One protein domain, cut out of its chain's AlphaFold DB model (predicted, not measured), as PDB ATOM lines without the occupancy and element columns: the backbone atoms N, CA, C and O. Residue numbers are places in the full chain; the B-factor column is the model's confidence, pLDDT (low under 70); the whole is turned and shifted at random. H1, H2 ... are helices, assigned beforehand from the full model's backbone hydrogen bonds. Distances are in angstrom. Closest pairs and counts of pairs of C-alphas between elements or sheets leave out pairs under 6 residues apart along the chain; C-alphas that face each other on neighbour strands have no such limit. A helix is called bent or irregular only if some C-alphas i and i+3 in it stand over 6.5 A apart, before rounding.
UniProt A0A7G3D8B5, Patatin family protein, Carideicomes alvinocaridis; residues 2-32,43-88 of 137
ATOM      1  N   ALA A   2      36.840 -24.379  60.305       64.50
ATOM      2  CA  ALA A   2      38.190 -23.826  60.252       64.50
ATOM      3  C   ALA A   2      38.064 -22.326  60.531       64.50
ATOM      4  O   ALA A   2      37.150 -21.697  60.002       64.50
ATOM      5  N   GLU A   3      38.884 -21.795  61.439       82.38
ATOM      6  CA  GLU A   3      38.887 -20.361  61.792       82.38
ATOM      7  C   GLU A   3      37.497 -19.812  62.183       82.38
ATOM      8  O   GLU A   3      37.071 -18.745  61.756       82.38
ATOM      9  N   GLY A   4      36.721 -20.585  62.950       82.81
ATOM     10  CA  GLY A   4      35.356 -20.202  63.345       82.81
ATOM     11  C   GLY A   4      34.297 -20.324  62.238       82.81
ATOM     12  O   GLY A   4      33.104 -20.240  62.527       82.81
ATOM     13  N   THR A   5      34.695 -20.631  61.002       82.44
ATOM     14  CA  THR A   5      33.800 -20.764  59.848       82.44
ATOM     15  C   THR A   5      33.375 -22.218  59.626       82.44
ATOM     16  O   THR A   5      34.166 -23.165  59.741       82.44
ATOM     17  N   VAL A   6      32.088 -22.421  59.333       82.81
ATOM     18  CA  VAL A   6      31.520 -23.726  58.964       82.81
ATOM     19  C   VAL A   6      31.706 -23.935  57.468       82.81
ATOM     20  O   VAL A   6      31.178 -23.170  56.668       82.81
ATOM     21  N   PHE A   7      32.399 -25.009  57.107       84.50
ATOM     22  CA  PHE A   7      32.544 -25.448  55.724       84.50
ATOM     23  C   PHE A   7      31.699 -26.694  55.495       84.50
ATOM     24  O   PHE A   7      31.588 -27.555  56.372       84.50
ATOM     25  N   VAL A   8      31.114 -26.773  54.309       85.75
ATOM     26  CA  VAL A   8      30.336 -27.913  53.825       85.75
ATOM     27  C   VAL A   8      30.877 -28.345  52.472       85.75
ATOM     28  O   VAL A   8      31.663 -27.630  51.852       85.75
ATOM     29  N   ASP A   9      30.458 -29.524  52.025       86.19
ATOM     30  CA  ASP A   9      30.834 -30.055  50.721       86.19
ATOM     31  C   ASP A   9      30.516 -29.054  49.590       86.19
ATOM     32  O   ASP A   9      29.421 -28.480  49.530       86.19
ATOM     33  N   GLY A  10      31.476 -28.864  48.676       80.81
ATOM     34  CA  GLY A  10      31.364 -27.936  47.544       80.81
ATOM     35  C   GLY A  10      30.208 -28.259  46.593       80.81
ATOM     36  O   GLY A  10      29.772 -27.407  45.818       80.81
ATOM     37  N   ALA A  11      29.621 -29.451  46.697       82.69
ATOM     38  CA  ALA A  11      28.423 -29.831  45.976       82.69
ATOM     39  C   ALA A  11      27.181 -28.994  46.296       82.69
ATOM     40  O   ALA A  11      26.205 -29.049  45.543       82.69
ATOM     41  N   LEU A  12      27.204 -28.214  47.377       86.00
ATOM     42  CA  LEU A  12      26.152 -27.248  47.698       86.00
ATOM     43  C   LEU A  12      26.358 -25.884  47.031       86.00
ATOM     44  O   LEU A  12      25.439 -25.067  47.065       86.00
ATOM     45  N   GLY A  13      27.506 -25.667  46.385       85.50
ATOM     46  CA  GLY A  13      27.857 -24.427  45.699       85.50
ATOM     47  C   GLY A  13      26.975 -24.088  44.492       85.50
ATOM     48  O   GLY A  13      26.038 -24.815  44.132       85.50
ATOM     49  N   VAL A  14      27.300 -22.959  43.859       88.94
ATOM     50  CA  VAL A  14      26.544 -22.332  42.756       88.94
ATOM     51  C   VAL A  14      26.386 -23.221  41.520       88.94
ATOM     52  O   VAL A  14      25.415 -23.089  40.784       88.94
ATOM     53  N   ASP A  15      27.256 -24.212  41.368       92.94
ATOM     54  CA  ASP A  15      27.229 -25.133  40.233       92.94
ATOM     55  C   ASP A  15      26.768 -26.558  40.609       92.94
ATOM     56  O   ASP A  15      26.876 -27.518  39.844       92.94
ATOM     57  N   GLY A  16      26.282 -26.758  41.839       91.19
ATOM     58  CA  GLY A  16      25.776 -28.059  42.299       91.19
ATOM     59  C   GLY A  16      26.829 -29.177  42.395       91.19
ATOM     60  O   GLY A  16      26.462 -30.359  42.479       91.19
ATOM     61  N   GLY A  17      28.117 -28.814  42.411       90.62
ATOM     62  CA  GLY A  17      29.265 -29.710  42.601       90.62
ATOM     63  C   GLY A  17      30.175 -29.909  41.400       90.62
ATOM     64  O   GLY A  17      31.069 -30.744  41.474       90.62
ATOM     65  N   ILE A  18      29.964 -29.167  40.317       94.62
ATOM     66  CA  ILE A  18      30.880 -29.116  39.176       94.62
ATOM     67  C   ILE A  18      31.476 -27.704  39.162       94.62
ATOM     68  O   ILE A  18      30.725 -26.797  38.860       94.62
ATOM     69  N   PRO A  19      32.751 -27.463  39.497       93.50
ATOM     70  CA  PRO A  19      33.277 -26.111  39.745       93.50
ATOM     71  C   PRO A  19      33.516 -25.296  38.453       93.50
ATOM     72  O   PRO A  19      34.630 -24.852  38.191       93.50
ATOM     73  N   LEU A  20      32.483 -25.124  37.622       96.00
ATOM     74  CA  LEU A  20      32.556 -24.433  36.335       96.00
ATOM     75  C   LEU A  20      32.713 -22.922  36.519       96.00
ATOM     76  O   LEU A  20      33.635 -22.346  35.955       96.00
ATOM     77  N   THR A  21      31.866 -22.303  37.343       94.81
ATOM     78  CA  THR A  21      31.916 -20.857  37.596       94.81
ATOM     79  C   THR A  21      33.253 -20.473  38.225       94.81
ATOM     80  O   THR A  21      33.869 -19.502  37.816       94.81
ATOM     81  N   ALA A  22      33.785 -21.303  39.129       94.44
ATOM     82  CA  ALA A  22      35.112 -21.077  39.705       94.44
ATOM     83  C   ALA A  22      36.243 -21.113  38.656       94.44
ATOM     84  O   ALA A  22      37.219 -20.378  38.785       94.44
ATOM     85  N   ALA A  23      36.131 -21.958  37.624       95.00
ATOM     86  CA  ALA A  23      37.090 -21.975  36.523       95.00
ATOM     87  C   ALA A  23      36.941 -20.731  35.624       95.00
ATOM     88  O   ALA A  23      37.938 -20.123  35.242       95.00
ATOM     89  N   GLU A  24      35.711 -20.319  35.322       95.12
ATOM     90  CA  GLU A  24      35.442 -19.105  34.542       95.12
ATOM     91  C   GLU A  24      35.938 -17.842  35.265       95.12
ATOM     92  O   GLU A  24      36.627 -17.024  34.657       95.12
ATOM     93  N   ASP A  25      35.678 -17.723  36.569       96.25
ATOM     94  CA  ASP A  25      36.131 -16.607  37.413       96.25
ATOM     95  C   ASP A  25      37.664 -16.541  37.511       96.25
ATOM     96  O   ASP A  25      38.241 -15.464  37.661       96.25
ATOM     97  N   ALA A  26      38.340 -17.687  37.389       96.88
ATOM     98  CA  ALA A  26      39.796 -17.767  37.304       96.88
ATOM     99  C   ALA A  26      40.350 -17.433  35.901       96.88
ATOM    100  O   ALA A  26      41.565 -17.472  35.701       96.88
ATOM    101  N   GLY A  27      39.489 -17.101  34.933       97.12
ATOM    102  CA  GLY A  27      39.867 -16.703  33.577       97.12
ATOM    103  C   GLY A  27      40.068 -17.863  32.599       97.12
ATOM    104  O   GLY A  27      40.630 -17.658  31.523       97.12
ATOM    105  N   PHE A  28      39.636 -19.086  32.929       95.94
ATOM    106  CA  PHE A  28      39.753 -20.216  32.006       95.94
ATOM    107  C   PHE A  28      38.674 -20.162  30.915       95.94
ATOM    108  O   PHE A  28      37.483 -20.308  31.176       95.94
ATOM    109  N   GLU A  29      39.096 -20.022  29.658       92.50
ATOM    110  CA  GLU A  29      38.182 -19.985  28.503       92.50
ATOM    111  C   GLU A  29      37.844 -21.370  27.934       92.50
ATOM    112  O   GLU A  29      36.803 -21.541  27.281       92.50
ATOM    113  N   LYS A  30      38.732 -22.341  28.189       95.50
ATOM    114  CA  LYS A  30      38.624 -23.749  27.805       95.50
ATOM    115  C   LYS A  30      38.762 -24.653  29.023       95.50
ATOM    116  O   LYS A  30      39.688 -24.483  29.811       95.50
ATOM    117  N   VAL A  31      37.885 -25.651  29.138       97.56
ATOM    118  CA  VAL A  31      37.860 -26.572  30.286       97.56
ATOM    119  C   VAL A  31      37.826 -28.038  29.853       97.56
ATOM    120  O   VAL A  31      37.042 -28.431  28.995       97.56
ATOM    121  N   LEU A  32      38.662 -28.870  30.472       98.06
ATOM    122  CA  LEU A  32      38.512 -30.326  30.450       98.06
ATOM    123  C   LEU A  32      37.769 -30.733  31.723       98.06
ATOM    124  O   LEU A  32      38.248 -30.465  32.825       98.06
ATOM    125  N   LYS A  43      19.887 -35.342  37.685       95.50
ATOM    126  CA  LYS A  43      19.799 -35.277  39.143       95.50
ATOM    127  C   LYS A  43      18.368 -34.934  39.537       95.50
ATOM    128  O   LYS A  43      17.828 -33.916  39.109       95.50
ATOM    129  N   ARG A  44      17.746 -35.803  40.333       96.38
ATOM    130  CA  ARG A  44      16.370 -35.620  40.807       96.38
ATOM    131  C   ARG A  44      16.334 -34.747  42.069       96.38
ATOM    132  O   ARG A  44      17.323 -34.744  42.808       96.38
ATOM    133  N   PRO A  45      15.217 -34.041  42.320       95.12
ATOM    134  CA  PRO A  45      14.988 -33.358  43.584       95.12
ATOM    135  C   PRO A  45      15.039 -34.305  44.781       95.12
ATOM    136  O   PRO A  45      14.739 -35.497  44.674       95.12
ATOM    137  N   GLU A  46      15.372 -33.736  45.933       92.31
ATOM    138  CA  GLU A  46      15.299 -34.428  47.212       92.31
ATOM    139  C   GLU A  46      13.841 -34.730  47.594       92.31
ATOM    140  O   GLU A  46      12.958 -33.888  47.440       92.31
ATOM    141  N   ARG A  47      13.578 -35.939  48.110       90.06
ATOM    142  CA  ARG A  47      12.203 -36.426  48.353       90.06
ATOM    143  C   ARG A  47      11.529 -35.834  49.591       90.06
ATOM    144  O   ARG A  47      10.305 -35.771  49.631       90.06
ATOM    145  N   PHE A  48      12.303 -35.418  50.594       92.44
ATOM    146  CA  PHE A  48      11.774 -35.006  51.902       92.44
ATOM    147  C   PHE A  48      12.297 -33.627  52.331       92.44
ATOM    148  O   PHE A  48      13.165 -33.546  53.202       92.44
ATOM    149  N   PRO A  49      11.787 -32.521  51.759       91.50
ATOM    150  CA  PRO A  49      12.309 -31.187  52.052       91.50
ATOM    151  C   PRO A  49      12.267 -30.798  53.534       91.50
ATOM    152  O   PRO A  49      13.235 -30.255  54.069       91.50
ATOM    153  N   SER A  50      11.180 -31.156  54.219       92.62
ATOM    154  CA  SER A  50      10.978 -30.875  55.644       92.62
ATOM    155  C   SER A  50      12.002 -31.570  56.545       92.62
ATOM    156  O   SER A  50      12.413 -31.006  57.561       92.62
ATOM    157  N   PHE A  51      12.465 -32.766  56.167       94.25
ATOM    158  CA  PHE A  51      13.520 -33.473  56.892       94.25
ATOM    159  C   PHE A  51      14.828 -32.676  56.870       94.25
ATOM    160  O   PHE A  51      15.443 -32.470  57.919       94.25
ATOM    161  N   TYR A  52      15.226 -32.170  55.700       91.81
ATOM    162  CA  TYR A  52      16.446 -31.376  55.552       91.81
ATOM    163  C   TYR A  52      16.347 -30.037  56.285       91.81
ATOM    164  O   TYR A  52      17.265 -29.681  57.020       91.81
ATOM    165  N   GLN A  53      15.215 -29.337  56.175       92.62
ATOM    166  CA  GLN A  53      14.976 -28.081  56.897       92.62
ATOM    167  C   GLN A  53      15.033 -28.264  58.420       92.62
ATOM    168  O   GLN A  53      15.623 -27.446  59.124       92.62
ATOM    169  N   ARG A  54      14.463 -29.357  58.942       94.25
ATOM    170  CA  ARG A  54      14.506 -29.666  60.378       94.25
ATOM    171  C   ARG A  54      15.914 -30.041  60.838       94.25
ATOM    172  O   ARG A  54      16.355 -29.557  61.876       94.25
ATOM    173  N   THR A  55      16.606 -30.880  60.072       93.62
ATOM    174  CA  THR A  55      17.962 -31.358  60.395       93.62
ATOM    175  C   THR A  55      18.964 -30.208  60.397       93.62
ATOM    176  O   THR A  55      19.750 -30.059  61.329       93.62
ATOM    177  N   PHE A  56      18.883 -29.337  59.394       91.75
ATOM    178  CA  PHE A  56      19.766 -28.189  59.230       91.75
ATOM    179  C   PHE A  56      19.127 -26.881  59.716       91.75
ATOM    180  O   PHE A  56      19.451 -25.815  59.209       91.75
ATOM    181  N   ARG A  57      18.266 -26.915  60.746       91.69
ATOM    182  CA  ARG A  57      17.605 -25.704  61.280       91.69
ATOM    183  C   ARG A  57      18.594 -24.627  61.747       91.69
ATOM    184  O   ARG A  57      18.297 -23.442  61.671       91.69
ATOM    185  N   ARG A  58      19.774 -25.037  62.228       92.69
ATOM    186  CA  ARG A  58      20.871 -24.130  62.617       92.69
ATOM    187  C   ARG A  58      21.681 -23.614  61.416       92.69
ATOM    188  O   ARG A  58      22.427 -22.654  61.561       92.69
ATOM    189  N   TYR A  59      21.521 -24.234  60.248       91.50
ATOM    190  CA  TYR A  59      22.253 -23.951  59.013       91.50
ATOM    191  C   TYR A  59      21.290 -23.892  57.808       91.50
ATOM    192  O   TYR A  59      21.380 -24.733  56.911       91.50
ATOM    193  N   PRO A  60      20.355 -22.923  57.757       90.88
ATOM    194  CA  PRO A  60      19.324 -22.862  56.716       90.88
ATOM    195  C   PRO A  60      19.904 -22.820  55.294       90.88
ATOM    196  O   PRO A  60      19.411 -23.524  54.421       90.88
ATOM    197  N   ALA A  61      21.030 -22.128  55.087       90.75
ATOM    198  CA  ALA A  61      21.738 -22.116  53.802       90.75
ATOM    199  C   ALA A  61      22.199 -23.513  53.334       90.75
ATOM    200  O   ALA A  61      22.253 -23.783  52.137       90.75
ATOM    201  N   VAL A  62      22.499 -24.430  54.263       91.62
ATOM    202  CA  VAL A  62      22.849 -25.824  53.943       91.62
ATOM    203  C   VAL A  62      21.607 -26.598  53.507       91.62
ATOM    204  O   VAL A  62      21.669 -27.339  52.525       91.62
ATOM    205  N   ALA A  63      20.474 -26.400  54.193       93.06
ATOM    206  CA  ALA A  63      19.195 -26.978  53.784       93.06
ATOM    207  C   ALA A  63      18.821 -26.511  52.372       93.06
ATOM    208  O   ALA A  63      18.595 -27.336  51.490       93.06
ATOM    209  N   ASP A  64      18.837 -25.200  52.138       92.06
ATOM    210  CA  ASP A  64      18.523 -24.616  50.837       92.06
ATOM    211  C   ASP A  64      19.478 -25.136  49.770       92.06
ATOM    212  O   ASP A  64      19.034 -25.591  48.712       92.06
ATOM    213  N   GLY A  65      20.778 -25.166  50.079       92.62
ATOM    214  CA  GLY A  65      21.821 -25.735  49.241       92.62
ATOM    215  C   GLY A  65      21.480 -27.150  48.778       92.62
ATOM    216  O   GLY A  65      21.506 -27.410  47.575       92.62
ATOM    217  N   LEU A  66      21.092 -28.036  49.698       92.88
ATOM    218  CA  LEU A  66      20.701 -29.419  49.405       92.88
ATOM    219  C   LEU A  66      19.441 -29.496  48.534       92.88
ATOM    220  O   LEU A  66      19.435 -30.197  47.521       92.88
ATOM    221  N   LEU A  67      18.397 -28.741  48.883       94.94
ATOM    222  CA  LEU A  67      17.095 -28.785  48.202       94.94
ATOM    223  C   LEU A  67      17.140 -28.255  46.771       94.94
ATOM    224  O   LEU A  67      16.360 -28.677  45.918       94.94
ATOM    225  N   THR A  68      18.070 -27.348  46.492       95.12
ATOM    226  CA  THR A  68      18.213 -26.697  45.184       95.12
ATOM    227  C   THR A  68      19.392 -27.235  44.370       95.12
ATOM    228  O   THR A  68      19.495 -26.944  43.175       95.12
ATOM    229  N   ARG A  69      20.246 -28.087  44.961       95.81
ATOM    230  CA  ARG A  69      21.429 -28.677  44.310       95.81
ATOM    231  C   ARG A  69      21.102 -29.366  42.992       95.81
ATOM    232  O   ARG A  69      21.853 -29.224  42.034       95.81
ATOM    233  N   TRP A  70      20.018 -30.140  42.940       96.50
ATOM    234  CA  TRP A  70      19.640 -30.882  41.733       96.50
ATOM    235  C   TRP A  70      19.459 -29.949  40.526       96.50
ATOM    236  O   TRP A  70      19.938 -30.261  39.439       96.50
ATOM    237  N   ARG A  71      18.847 -28.777  40.745       97.06
ATOM    238  CA  ARG A  71      18.603 -27.767  39.714       97.06
ATOM    239  C   ARG A  71      19.912 -27.144  39.239       97.06
ATOM    240  O   ARG A  71      20.149 -27.113  38.038       97.06
ATOM    241  N   ARG A  72      20.776 -26.712  40.167       97.12
ATOM    242  CA  ARG A  72      22.089 -26.121  39.837       97.12
ATOM    243  C   ARG A  72      23.000 -27.106  39.105       97.12
ATOM    244  O   ARG A  72      23.596 -26.751  38.095       97.12
ATOM    245  N   TYR A  73      23.041 -28.359  39.559       97.19
ATOM    246  CA  TYR A  73      23.818 -29.420  38.918       97.19
ATOM    247  C   TYR A  73      23.359 -29.683  37.478       97.19
ATOM    248  O   TYR A  73      24.185 -29.747  36.571       97.19
ATOM    249  N   ASN A  74      22.046 -29.822  37.249       97.81
ATOM    250  CA  ASN A  74      21.522 -30.070  35.903       97.81
ATOM    251  C   ASN A  74      21.762 -28.867  34.976       97.81
ATOM    252  O   ASN A  74      22.256 -29.068  33.872       97.81
ATOM    253  N   ALA A  75      21.530 -27.638  35.453       97.81
ATOM    254  CA  ALA A  75      21.818 -26.421  34.691       97.81
ATOM    255  C   ALA A  75      23.311 -26.298  34.334       97.81
ATOM    256  O   ALA A  75      23.660 -25.949  33.211       97.81
ATOM    257  N   THR A  76      24.209 -26.648  35.260       97.81
ATOM    258  CA  THR A  76      25.655 -26.651  34.987       97.81
ATOM    259  C   THR A  76      26.023 -27.683  33.924       97.81
ATOM    260  O   THR A  76      26.851 -27.411  33.061       97.81
ATOM    261  N   ARG A  77      25.386 -28.859  33.928       97.75
ATOM    262  CA  ARG A  77      25.613 -29.868  32.881       97.75
ATOM    263  C   ARG A  77      25.120 -29.419  31.514       97.75
ATOM    264  O   ARG A  77      25.812 -29.658  30.535       97.75
ATOM    265  N   GLU A  78      23.978 -28.744  31.447       97.81
ATOM    266  CA  GLU A  78      23.491 -28.145  30.199       97.81
ATOM    267  C   GLU A  78      24.470 -27.092  29.664       97.81
ATOM    268  O   GLU A  78      24.825 -27.140  28.487       97.81
ATOM    269  N   ARG A  79      24.993 -26.215  30.537       97.75
ATOM    270  CA  ARG A  79      26.057 -25.261  30.175       97.75
ATOM    271  C   ARG A  79      27.291 -25.973  29.625       97.75
ATOM    272  O   ARG A  79      27.792 -25.583  28.579       97.75
ATOM    273  N   LEU A  80      27.748 -27.037  30.286       98.06
ATOM    274  CA  LEU A  80      28.890 -27.826  29.817       98.06
ATOM    275  C   LEU A  80      28.651 -28.462  28.446       98.06
ATOM    276  O   LEU A  80      29.551 -28.437  27.614       98.06
ATOM    277  N   PHE A  81      27.461 -29.013  28.191       97.94
ATOM    278  CA  PHE A  81      27.129 -29.588  26.882       97.94
ATOM    279  C   PHE A  81      27.098 -28.532  25.776       97.94
ATOM    280  O   PHE A  81      27.518 -28.804  24.653       97.94
ATOM    281  N   GLU A  82      26.645 -27.320  26.084       98.06
ATOM    282  CA  GLU A  82      26.713 -26.216  25.131       98.06
ATOM    283  C   GLU A  82      28.160 -25.752  24.903       98.06
ATOM    284  O   GLU A  82      28.581 -25.584  23.761       98.06
ATOM    285  N   MET A  83      28.975 -25.649  25.956       98.19
ATOM    286  CA  MET A  83      30.407 -25.354  25.816       98.19
ATOM    287  C   MET A  83      31.149 -26.428  25.010       98.19
ATOM    288  O   MET A  83      32.056 -26.103  24.245       98.19
ATOM    289  N   GLU A  84      30.770 -27.697  25.151       98.31
ATOM    290  CA  GLU A  84      31.309 -28.807  24.360       98.31
ATOM    291  C   GLU A  84      30.987 -28.634  22.873       98.31
ATOM    292  O   GLU A  84      31.890 -28.693  22.039       98.31
ATOM    293  N   ARG A  85      29.730 -28.314  22.534       98.12
ATOM    294  CA  ARG A  85      29.309 -28.001  21.153       98.12
ATOM    295  C   ARG A  85      30.074 -26.819  20.556       98.12
ATOM    296  O   ARG A  85      30.327 -26.799  19.357       98.12
ATOM    297  N   GLN A  86      30.450 -25.852  21.388       97.81
ATOM    298  CA  GLN A  86      31.235 -24.679  20.999       97.81
ATOM    299  C   GLN A  86      32.748 -24.951  20.915       97.81
ATOM    300  O   GLN A  86      33.513 -24.042  20.598       97.81
ATOM    301  N   GLY A  87      33.216 -26.162  21.241       97.38
ATOM    302  CA  GLY A  87      34.647 -26.485  21.298       97.38
ATOM    303  C   GLY A  87      35.395 -25.803  22.453       97.38
ATOM    304  O   GLY A  87      36.625 -25.706  22.429       97.38
ATOM    305  N   ARG A  88      34.661 -25.318  23.463       98.00
ATOM    306  CA  ARG A  88      35.183 -24.676  24.681       98.00
ATOM    307  C   ARG A  88      35.264 -25.626  25.873       98.00
ATOM    308  O   ARG A  88      35.943 -25.322  26.848       98.00
TER     309      ARG A  88
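AT A GLANCE: This is residues 2 to 32 and 43 to 88 of the 137 residues of the protein "Patatin family protein" of Carideicomes alvinocaridis (UniProt A0A7G3D8B5). One long bent helix, H3, runs through a flat, loose shape: its longer arm H3b, 22.9 A from first to last C-alpha, runs toward one end of the longest axis, and toward the other end its shorter arm H3a turns off at an angle of 59 degrees, with the short helix H2 folded back on H3a as a hairpin. The small helix H1 comes near the side of H3b without clearly packing on it, and a long stretch with no named element, residues 2 to 19, runs in from outside the helices to the side of H3. The printed part has 77 residues with three named helices, H1, H2 and H3 along the chain, and no named strand; the class is all helix. The whole is loose, with a radius of gyration of the C-alphas of 14.9 A, and its C-alphas span 44 by 34 by 12 A.

HOW THE PARTS SIT: By its hydrogen bonds H3, residues 60 to 85, was assigned as one helix, but it is bent: C-alphas 67 and 70 are 7.3 A apart. Its arms, H3a of residues 60 to 67 and H3b of residues 70 to 85, stand at a steep tilt of 59 degrees. H2, residues 49 to 55, touches H3a, and their closest C-alphas, those of Gln 53 and Ala 63, are 5.4 A apart. H2 and H3a form a helical hairpin, running opposite ways at a tilt of 38 degrees, only just steep. H2 and H3b are apart. H1, residues 20 to 25, is close to H3b but not clearly touching; their closest C-alphas, those of Leu 20 and Thr 76, are 7.4 A apart. The lines of H1 and H3b stand at 71 degrees, only just about perpendicular. H1 is apart from H3a and from H2. In H1, H2, H3a and H3b every O i to N i+4 pair is within hydrogen-bond range.

IN THESE COORDINATES: H3b measures 22.9 A from C-alpha 70 to C-alpha 85, which is at (29.309, -28.001, 21.153). H3a measures 10.6 A and begins with C-alpha 60 at (19.324, -22.862, 56.716). H2 measures 10.1 A from C-alpha 49 to C-alpha 55. H1 measures 8.7 A and begins with C-alpha 20 at (32.556, -24.433, 36.335).

THE WHOLE: The two C-alphas farthest apart are those of Arg 54 and Gly 87, at 44.1 A. Residues 33 to 42 are cut out and not printed, and C-alphas 32 and 43 are 21.2 A apart across the cut, which lies in the link from H1 to H2. The link from H2 to H3, four residues, is tight. The C-alphas of residues 2 to 19 lie 2 to 23 A from the mean of the C-alphas. The mean pLDDT of the printed part is 92.9, and one printed residue, Ala 2, is under 70.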